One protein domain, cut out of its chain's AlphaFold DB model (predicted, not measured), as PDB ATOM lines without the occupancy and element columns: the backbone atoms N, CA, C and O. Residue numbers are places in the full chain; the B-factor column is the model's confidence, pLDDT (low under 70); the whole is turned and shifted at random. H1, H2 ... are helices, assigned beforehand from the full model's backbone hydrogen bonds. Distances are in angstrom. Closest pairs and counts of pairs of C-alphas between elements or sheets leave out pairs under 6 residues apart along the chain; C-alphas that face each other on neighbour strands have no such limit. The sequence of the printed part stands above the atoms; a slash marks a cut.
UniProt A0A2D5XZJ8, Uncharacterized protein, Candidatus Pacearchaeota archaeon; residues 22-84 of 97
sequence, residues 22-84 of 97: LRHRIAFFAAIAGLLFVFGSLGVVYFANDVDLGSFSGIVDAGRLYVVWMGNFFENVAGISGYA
ATOM      1  N   LEU A  22      -4.118  35.949 -20.638       63.16
ATOM      2  CA  LEU A  22      -5.098  35.372 -21.579       63.16
ATOM      3  C   LEU A  22      -4.535  34.182 -22.377       63.16
ATOM      4  O   LEU A  22      -5.253  33.224 -22.671       63.16
ATOM      5  N   ARG A  23      -3.227  34.202 -22.676       65.88
ATOM      6  CA  ARG A  23      -2.504  33.048 -23.244       65.88
ATOM      7  C   ARG A  23      -2.568  31.824 -22.328       65.88
ATOM      8  O   ARG A  23      -2.661  30.703 -22.823       65.88
ATOM      9  N   HIS A  24      -2.593  32.035 -21.014       67.38
ATOM     10  CA  HIS A  24      -2.691  30.956 -20.035       67.38
ATOM     11  C   HIS A  24      -4.101  30.370 -19.976       67.38
ATOM     12  O   HIS A  24      -4.234  29.175 -19.755       67.38
ATOM     13  N   ARG A  25      -5.152  31.147 -20.285       70.50
ATOM     14  CA  ARG A  25      -6.514  30.600 -20.432       70.50
ATOM     15  C   ARG A  25      -6.635  29.619 -21.597       70.50
ATOM     16  O   ARG A  25      -7.222  28.558 -21.423       70.50
ATOM     17  N   ILE A  26      -6.080  29.937 -22.768       79.69
ATOM     18  CA  ILE A  26      -6.098  29.006 -23.913       79.69
ATOM     19  C   ILE A  26      -5.206  27.796 -23.621       79.69
ATOM     20  O   ILE A  26      -5.626  26.664 -23.851       79.69
ATOM     21  N   ALA A  27      -4.017  28.019 -23.053       79.62
ATOM     22  CA  ALA A  27      -3.134  26.936 -22.630       79.62
ATOM     23  C   ALA A  27      -3.798  26.022 -21.586       79.62
ATOM     24  O   ALA A  27      -3.621  24.814 -21.652       79.62
ATOM     25  N   PHE A  28      -4.614  26.567 -20.681       74.69
ATOM     26  CA  PHE A  28      -5.390  25.807 -19.702       74.69
ATOM     27  C   PHE A  28      -6.425  24.898 -20.367       74.69
ATOM     28  O   PHE A  28      -6.461  23.703 -20.080       74.69
ATOM     29  N   PHE A  29      -7.227  25.428 -21.298       79.75
ATOM     30  CA  PHE A  29      -8.185  24.603 -22.039       79.75
ATOM     31  C   PHE A  29      -7.483  23.530 -22.872       79.75
ATOM     32  O   PHE A  29      -7.909  22.377 -22.854       79.75
ATOM     33  N   ALA A  30      -6.386  23.880 -23.548       82.50
ATOM     34  CA  ALA A  30      -5.587  22.928 -24.311       82.50
ATOM     35  C   ALA A  30      -4.950  21.855 -23.411       82.50
ATOM     36  O   ALA A  30      -4.948  20.683 -23.772       82.50
ATOM     37  N   ALA A  31      -4.462  22.226 -22.225       83.00
ATOM     38  CA  ALA A  31      -3.870  21.303 -21.263       83.00
ATOM     39  C   ALA A  31      -4.911  20.343 -20.685       83.00
ATOM     40  O   ALA A  31      -4.660  19.142 -20.644       83.00
ATOM     41  N   ILE A  32      -6.089  20.839 -20.292       84.00
ATOM     42  CA  ILE A  32      -7.193  19.990 -19.825       84.00
ATOM     43  C   ILE A  32      -7.654  19.058 -20.939       84.00
ATOM     44  O   ILE A  32      -7.778  17.859 -20.706       84.00
ATOM     45  N   ALA A  33      -7.874  19.578 -22.148       84.38
ATOM     46  CA  ALA A  33      -8.261  18.761 -23.290       84.38
ATOM     47  C   ALA A  33      -7.203  17.691 -23.596       84.38
ATOM     48  O   ALA A  33      -7.553  16.533 -23.796       84.38
ATOM     49  N   GLY A  34      -5.916  18.049 -23.556       88.00
ATOM     50  CA  GLY A  34      -4.802  17.121 -23.731       88.00
ATOM     51  C   GLY A  34      -4.748  16.053 -22.641       88.00
ATOM     52  O   GLY A  34      -4.575  14.877 -22.941       88.00
ATOM     53  N   LEU A  35      -4.969  16.427 -21.382       86.12
ATOM     54  CA  LEU A  35      -5.032  15.490 -20.260       86.12
ATOM     55  C   LEU A  35      -6.196  14.513 -20.397       86.12
ATOM     56  O   LEU A  35      -6.000  13.307 -20.271       86.12
ATOM     57  N   LEU A  36      -7.394  15.023 -20.681       86.88
ATOM     58  CA  LEU A  36      -8.575  14.196 -20.908       86.88
ATOM     59  C   LEU A  36      -8.379  13.276 -22.115       86.88
ATOM     60  O   LEU A  36      -8.755  12.109 -22.053       86.88
ATOM     61  N   PHE A  37      -7.746  13.772 -23.178       88.88
ATOM     62  CA  PHE A  37      -7.401  12.977 -24.350       88.88
ATOM     63  C   PHE A  37      -6.435  11.842 -23.998       88.88
ATOM     64  O   PHE A  37      -6.726  10.692 -24.318       88.88
ATOM     65  N   VAL A  38      -5.330  12.127 -23.303       87.88
ATOM     66  CA  VAL A  38      -4.337  11.114 -22.901       87.88
ATOM     67  C   VAL A  38      -4.949  10.079 -21.959       87.88
ATOM     68  O   VAL A  38      -4.813   8.884 -22.194       87.88
ATOM     69  N   PHE A  39      -5.666  10.503 -20.917       86.38
ATOM     70  CA  PHE A  39      -6.294   9.564 -19.984       86.38
ATOM     71  C   PHE A  39      -7.409   8.747 -20.636       86.38
ATOM     72  O   PHE A  39      -7.505   7.544 -20.398       86.38
ATOM     73  N   GLY A  40      -8.234   9.376 -21.475       88.12
ATOM     74  CA  GLY A  40      -9.297   8.692 -22.203       88.12
ATOM     75  C   GLY A  40      -8.745   7.643 -23.166       88.12
ATOM     76  O   GLY A  40      -9.185   6.496 -23.145       88.12
ATOM     77  N   SER A  41      -7.740   8.008 -23.964       89.25
ATOM     78  CA  SER A  41      -7.106   7.098 -24.926       89.25
ATOM     79  C   SER A  41      -6.307   5.978 -24.254       89.25
ATOM     80  O   SER A  41      -6.417   4.830 -24.679       89.25
ATOM     81  N   LEU A  42      -5.588   6.256 -23.161       87.69
ATOM     82  CA  LEU A  42      -4.970   5.209 -22.339       87.69
ATOM     83  C   LEU A  42      -6.016   4.241 -21.784       87.69
ATOM     84  O   LEU A  42      -5.790   3.037 -21.804       87.69
ATOM     85  N   GLY A  43      -7.169   4.750 -21.340       86.19
ATOM     86  CA  GLY A  43      -8.298   3.922 -20.917       86.19
ATOM     87  C   GLY A  43      -8.790   3.005 -22.036       86.19
ATOM     88  O   GLY A  43      -8.937   1.806 -21.821       86.19
ATOM     89  N   VAL A  44      -8.976   3.535 -23.249       87.81
ATOM     90  CA  VAL A  44      -9.365   2.734 -24.424       87.81
ATOM     91  C   VAL A  44      -8.348   1.625 -24.702       87.81
ATOM     92  O   VAL A  44      -8.742   0.473 -24.864       87.81
ATOM     93  N   VAL A  45      -7.051   1.943 -24.719       88.62
ATOM     94  CA  VAL A  45      -5.987   0.953 -24.958       88.62
ATOM     95  C   VAL A  45      -5.950  -0.099 -23.849       88.62
ATOM     96  O   VAL A  45      -5.845  -1.287 -24.149       88.62
ATOM     97  N   TYR A  46      -6.085   0.319 -22.591       85.69
ATOM     98  CA  TYR A  46      -6.118  -0.563 -21.428       85.69
ATOM     99  C   TYR A  46      -7.283  -1.556 -21.497       85.69
ATOM    100  O   TYR A  46      -7.057  -2.762 -21.440       85.69
ATOM    101  N   PHE A  47      -8.515  -1.070 -21.687       86.62
ATOM    102  CA  PHE A  47      -9.706  -1.923 -21.728       86.62
ATOM    103  C   PHE A  47      -9.762  -2.811 -22.976       86.62
ATOM    104  O   PHE A  47     -10.292  -3.914 -22.910       86.62
ATOM    105  N   ALA A  48      -9.223  -2.353 -24.109       89.19
ATOM    106  CA  ALA A  48      -9.220  -3.131 -25.346       89.19
ATOM    107  C   ALA A  48      -8.176  -4.259 -25.359       89.19
ATOM    108  O   ALA A  48      -8.347  -5.220 -26.104       89.19
ATOM    109  N   ASN A  49      -7.099  -4.140 -24.574       86.88
ATOM    110  CA  ASN A  49      -5.973  -5.085 -24.592       86.88
ATOM    111  C   ASN A  49      -5.773  -5.834 -23.261       86.88
ATOM    112  O   ASN A  49      -4.783  -6.546 -23.131       86.88
ATOM    113  N   ASP A  50      -6.685  -5.665 -22.293       86.94
ATOM    114  CA  ASP A  50      -6.690  -6.335 -20.979       86.94
ATOM    115  C   ASP A  50      -5.323  -6.300 -20.265       86.94
ATOM    116  O   ASP A  50      -4.808  -7.296 -19.761       86.94
ATOM    117  N   VAL A  51      -4.675  -5.131 -20.293       84.62
ATOM    118  CA  VAL A  51      -3.289  -4.990 -19.828       84.62
ATOM    119  C   VAL A  51      -3.229  -4.958 -18.301       84.62
ATOM    120  O   VAL A  51      -3.889  -4.137 -17.671       84.62
ATOM    121  N   ASP A  52      -2.372  -5.768 -17.680       84.44
ATOM    122  CA  ASP A  52      -2.174  -5.739 -16.225       84.44
ATOM    123  C   ASP A  52      -1.185  -4.642 -15.784       84.44
ATOM    124  O   ASP A  52       0.025  -4.850 -15.694       84.44
ATOM    125  N   LEU A  53      -1.710  -3.470 -15.427       84.31
ATOM    126  CA  LEU A  53      -0.920  -2.350 -14.892       84.31
ATOM    127  C   LEU A  53      -0.361  -2.588 -13.473       84.31
ATOM    128  O   LEU A  53       0.348  -1.728 -12.949       84.31
ATOM    129  N   GLY A  54      -0.684  -3.713 -12.826       88.56
ATOM    130  CA  GLY A  54      -0.159  -4.087 -11.511       88.56
ATOM    131  C   GLY A  54       1.284  -4.594 -11.544       88.56
ATOM    132  O   GLY A  54       1.936  -4.658 -10.500       88.56
ATOM    133  N   SER A  55       1.802  -4.921 -12.731       89.06
ATOM    134  CA  SER A  55       3.159  -5.428 -12.928       89.06
ATOM    135  C   SER A  55       4.037  -4.444 -13.707       89.06
ATOM    136  O   SER A  55       3.569  -3.685 -14.555       89.06
ATOM    137  N   PHE A  56       5.352  -4.480 -13.459       87.25
ATOM    138  CA  PHE A  56       6.307  -3.668 -14.222       87.25
ATOM    139  C   PHE A  56       6.274  -4.001 -15.724       87.25
ATOM    140  O   PHE A  56       6.330  -3.094 -16.550       87.25
ATOM    141  N   SER A  57       6.118  -5.285 -16.071       88.06
ATOM    142  CA  SER A  57       5.963  -5.720 -17.466       88.06
ATOM    143  C   SER A  57       4.732  -5.090 -18.107       88.06
ATOM    144  O   SER A  57       4.845  -4.488 -19.167       88.06
ATOM    145  N   GLY A  58       3.578  -5.138 -17.439       86.81
ATOM    146  CA  GLY A  58       2.349  -4.595 -18.005       86.81
ATOM    147  C   GLY A  58       2.354  -3.072 -18.149       86.81
ATOM    148  O   GLY A  58       1.736  -2.554 -19.072       86.81
ATOM    149  N   ILE A  59       3.117  -2.336 -17.331       87.88
ATOM    150  CA  ILE A  59       3.346  -0.896 -17.558       87.88
ATOM    151  C   ILE A  59       4.148  -0.664 -18.849       87.88
ATOM    152  O   ILE A  59       3.809   0.223 -19.636       87.88
ATOM    153  N   VAL A  60       5.199  -1.457 -19.087       91.69
ATOM    154  CA  VAL A  60       6.006  -1.375 -20.316       91.69
ATOM    155  C   VAL A  60       5.166  -1.747 -21.540       91.69
ATOM    156  O   VAL A  60       5.193  -1.035 -22.548       91.69
ATOM    157  N   ASP A  61       4.372  -2.810 -21.435       90.31
ATOM    158  CA  ASP A  61       3.498  -3.280 -22.507       90.31
ATOM    159  C   ASP A  61       2.386  -2.267 -22.815       90.31
ATOM    160  O   ASP A  61       2.167  -1.935 -23.982       90.31
ATOM    161  N   ALA A  62       1.756  -1.678 -21.790       88.88
ATOM    162  CA  ALA A  62       0.788  -0.591 -21.950       88.88
ATOM    163  C   ALA A  62       1.401   0.620 -22.663       88.88
ATOM    164  O   ALA A  62       0.792   1.173 -23.580       88.88
ATOM    165  N   GLY A  63       2.618   1.018 -22.277       90.50
ATOM    166  CA  GLY A  63       3.334   2.118 -22.918       90.50
ATOM    167  C   GLY A  63       3.604   1.845 -24.398       90.50
ATOM    168  O   GLY A  63       3.346   2.701 -25.247       90.50
ATOM    169  N   ARG A  64       4.056   0.631 -24.732       93.31
ATOM    170  CA  ARG A  64       4.290   0.217 -26.121       93.31
ATOM    171  C   ARG A  64       2.999   0.217 -26.939       93.31
ATOM    172  O   ARG A  64       2.981   0.767 -28.039       93.31
ATOM    173  N   LEU A  65       1.929  -0.368 -26.402       93.81
ATOM    174  CA  LEU A  65       0.618  -0.406 -27.050       93.81
ATOM    175  C   LEU A  65       0.065   1.001 -27.282       93.81
ATOM    176  O   LEU A  65      -0.438   1.290 -28.366       93.81
ATOM    177  N   TYR A  66       0.216   1.896 -26.307       92.25
ATOM    178  CA  TYR A  66      -0.220   3.282 -26.432       92.25
ATOM    179  C   TYR A  66       0.532   4.038 -27.534       92.25
ATOM    180  O   TYR A  66      -0.094   4.738 -28.328       92.25
ATOM    181  N   VAL A  67       1.855   3.863 -27.641       94.88
ATOM    182  CA  VAL A  67       2.654   4.476 -28.718       94.88
ATOM    183  C   VAL A  67       2.216   3.968 -30.093       94.88
ATOM    184  O   VAL A  67       2.052   4.771 -31.011       94.88
ATOM    185  N   VAL A  68       1.977   2.661 -30.237       95.25
ATOM    186  CA  VAL A  68       1.480   2.077 -31.495       95.25
ATOM    187  C   VAL A  68       0.096   2.625 -31.845       95.25
ATOM    188  O   VAL A  68      -0.133   3.053 -32.975       95.25
ATOM    189  N   TRP A  69      -0.817   2.668 -30.873       94.31
ATOM    190  CA  TRP A  69      -2.152   3.231 -31.062       94.31
ATOM    191  C   TRP A  69      -2.095   4.702 -31.497       94.31
ATOM    192  O   TRP A  69      -2.797   5.100 -32.425       94.31
ATOM    193  N   MET A  70      -1.211   5.491 -30.884       93.69
ATOM    194  CA  MET A  70      -1.009   6.897 -31.227       93.69
ATOM    195  C   MET A  70      -0.450   7.071 -32.646       93.69
ATOM    196  O   MET A  70      -0.896   7.954 -33.376       93.69
ATOM    197  N   GLY A  71       0.493   6.217 -33.058       95.06
ATOM    198  CA  GLY A  71       1.005   6.194 -34.432       95.06
ATOM    199  C   GLY A  71      -0.120   5.980 -35.446       95.06
ATOM    200  O   GLY A  71      -0.315   6.807 -36.336       95.06
ATOM    201  N   ASN A  72      -0.941   4.952 -35.225       94.06
ATOM    202  CA  ASN A  72      -2.104   4.669 -36.069       94.06
ATOM    203  C   ASN A  72      -3.118   5.824 -36.067       94.06
ATOM    204  O   ASN A  72      -3.726   6.120 -37.094       94.06
ATOM    205  N   PHE A  73      -3.327   6.496 -34.931       93.00
ATOM    206  CA  PHE A  73      -4.199   7.669 -34.864       93.00
ATOM    207  C   PHE A  73      -3.718   8.778 -35.811       93.00
ATOM    208  O   PHE A  73      -4.511   9.284 -36.607       93.00
ATOM    209  N   PHE A  74      -2.426   9.120 -35.789       94.25
ATOM    210  CA  PHE A  74      -1.875  10.148 -36.676       94.25
ATOM    211  C   PHE A  74      -1.879   9.736 -38.149       94.25
ATOM    212  O   PHE A  74      -2.184  10.574 -38.995       94.25
ATOM    213  N   GLU A  75      -1.609   8.469 -38.465       95.62
ATOM    214  CA  GLU A  75      -1.734   7.952 -39.833       95.62
ATOM    215  C   GLU A  75      -3.164   8.097 -40.363       95.62
ATOM    216  O   GLU A  75      -3.367   8.573 -41.480       95.62
ATOM    217  N   ASN A  76      -4.169   7.779 -39.542       94.81
ATOM    218  CA  ASN A  76      -5.574   7.959 -39.910       94.81
ATOM    219  C   ASN A  76      -5.938   9.437 -40.099       94.81
ATOM    220  O   ASN A  76      -6.602   9.788 -41.072       94.81
ATOM    221  N   VAL A  77      -5.484  10.323 -39.207       93.69
ATOM    222  CA  VAL A  77      -5.702  11.774 -39.344       93.69
ATOM    223  C   VAL A  77      -5.044  12.305 -40.621       93.69
ATOM    224  O   VAL A  77      -5.659  13.084 -41.354       93.69
ATOM    225  N   ALA A  78      -3.827  11.861 -40.935       93.56
ATOM    226  CA  ALA A  78      -3.135  12.212 -42.171       93.56
ATOM    227  C   ALA A  78      -3.876  11.671 -43.406       93.56
ATOM    228  O   ALA A  78      -4.047  12.397 -44.381       93.56
ATOM    229  N   GLY A  79      -4.385  10.439 -43.348       95.06
ATOM    230  CA  GLY A  79      -5.190   9.843 -44.414       95.06
ATOM    231  C   GLY A  79      -6.489  10.606 -44.675       95.06
ATOM    232  O   GLY A  79      -6.782  10.947 -45.819       95.06
ATOM    233  N   ILE A  80      -7.240  10.944 -43.621       93.56
ATOM    234  CA  ILE A  80      -8.496  11.705 -43.724       93.56
ATOM    235  C   ILE A  80      -8.235  13.121 -44.244       93.56
ATOM    236  O   ILE A  80      -8.933  13.587 -45.142       93.56
ATOM    237  N   SER A  81      -7.229  13.812 -43.701       91.81
ATOM    238  CA  SER A  81      -6.890  15.171 -44.139       91.81
ATOM    239  C   SER A  81      -6.345  15.197 -45.570       91.81
ATOM    240  O   SER A  81      -6.747  16.051 -46.356       91.81
ATOM    241  N   GLY A  82      -5.513  14.224 -45.947       91.62
ATOM    242  CA  GLY A  82      -5.034  14.039 -47.315       91.62
ATOM    243  C   GLY A  82      -6.171  13.757 -48.295       91.62
ATOM    244  O   GLY A  82      -6.236  14.391 -49.346       91.62
ATOM    245  N   TYR A  83      -7.108  12.878 -47.929       91.44
ATOM    246  CA  TYR A  83      -8.315  12.621 -48.715       91.44
ATOM    247  C   TYR A  83      -9.163  13.886 -48.885       91.44
ATOM    248  O   TYR A  83      -9.583  14.195 -49.996       91.44
ATOM    249  N   ALA A  84      -9.377  14.650 -47.811       88.69
ATOM    250  CA  ALA A  84     -10.161  15.880 -47.859       88.69
ATOM    251  C   ALA A  84      -9.526  16.945 -48.766       88.69
ATOM    252  O   ALA A  84     -10.246  17.643 -49.468       88.69
TER     253      ALA A  84
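This is residues 22 to 84 of the 97 residues of an uncharacterized protein of Candidatus Pacearchaeota archaeon (UniProt A0A2D5XZJ8). Two long helices, H1 and then H2, make an open V: they meet near the end of H1 and the first half of H2, and their far arms, residues 22 to 37 and 71 to 84, stick out free. The printed part has 63 residues with two named helices and no named strand; the class is all helix. The whole is loose, with a radius of gyration of the C-alphas of 14.9 A, and flat, spanning 42 by 34 by 15 A.

Look first at H1, residues 22 to 49, which touches H2, residues 56 to 84, with residues 42 to 46 alone; H2 touches it with residues 62 to 69 alone. Their closest C-alphas, those of Val 45 and Tyr 66, are 6.4 A apart. The helices run opposite ways at a steep tilt of 66 degrees. In H1 and H2 every O i to N i+4 pair is within hydrogen-bond range.

Find C-alpha 22 at (-5.098, 35.372, -21.579); from there H1 runs 40.6 A to C-alpha 49. H2 runs 42.2 A from C-alpha 56 to C-alpha 84 at (-10.161, 15.880, -47.859).

The C-alphas farthest apart, Ser 55 and Ala 84, are 43.0 A apart. The printed part has no cut, and the link is short. Residues 22 to 24 have pLDDT under 70.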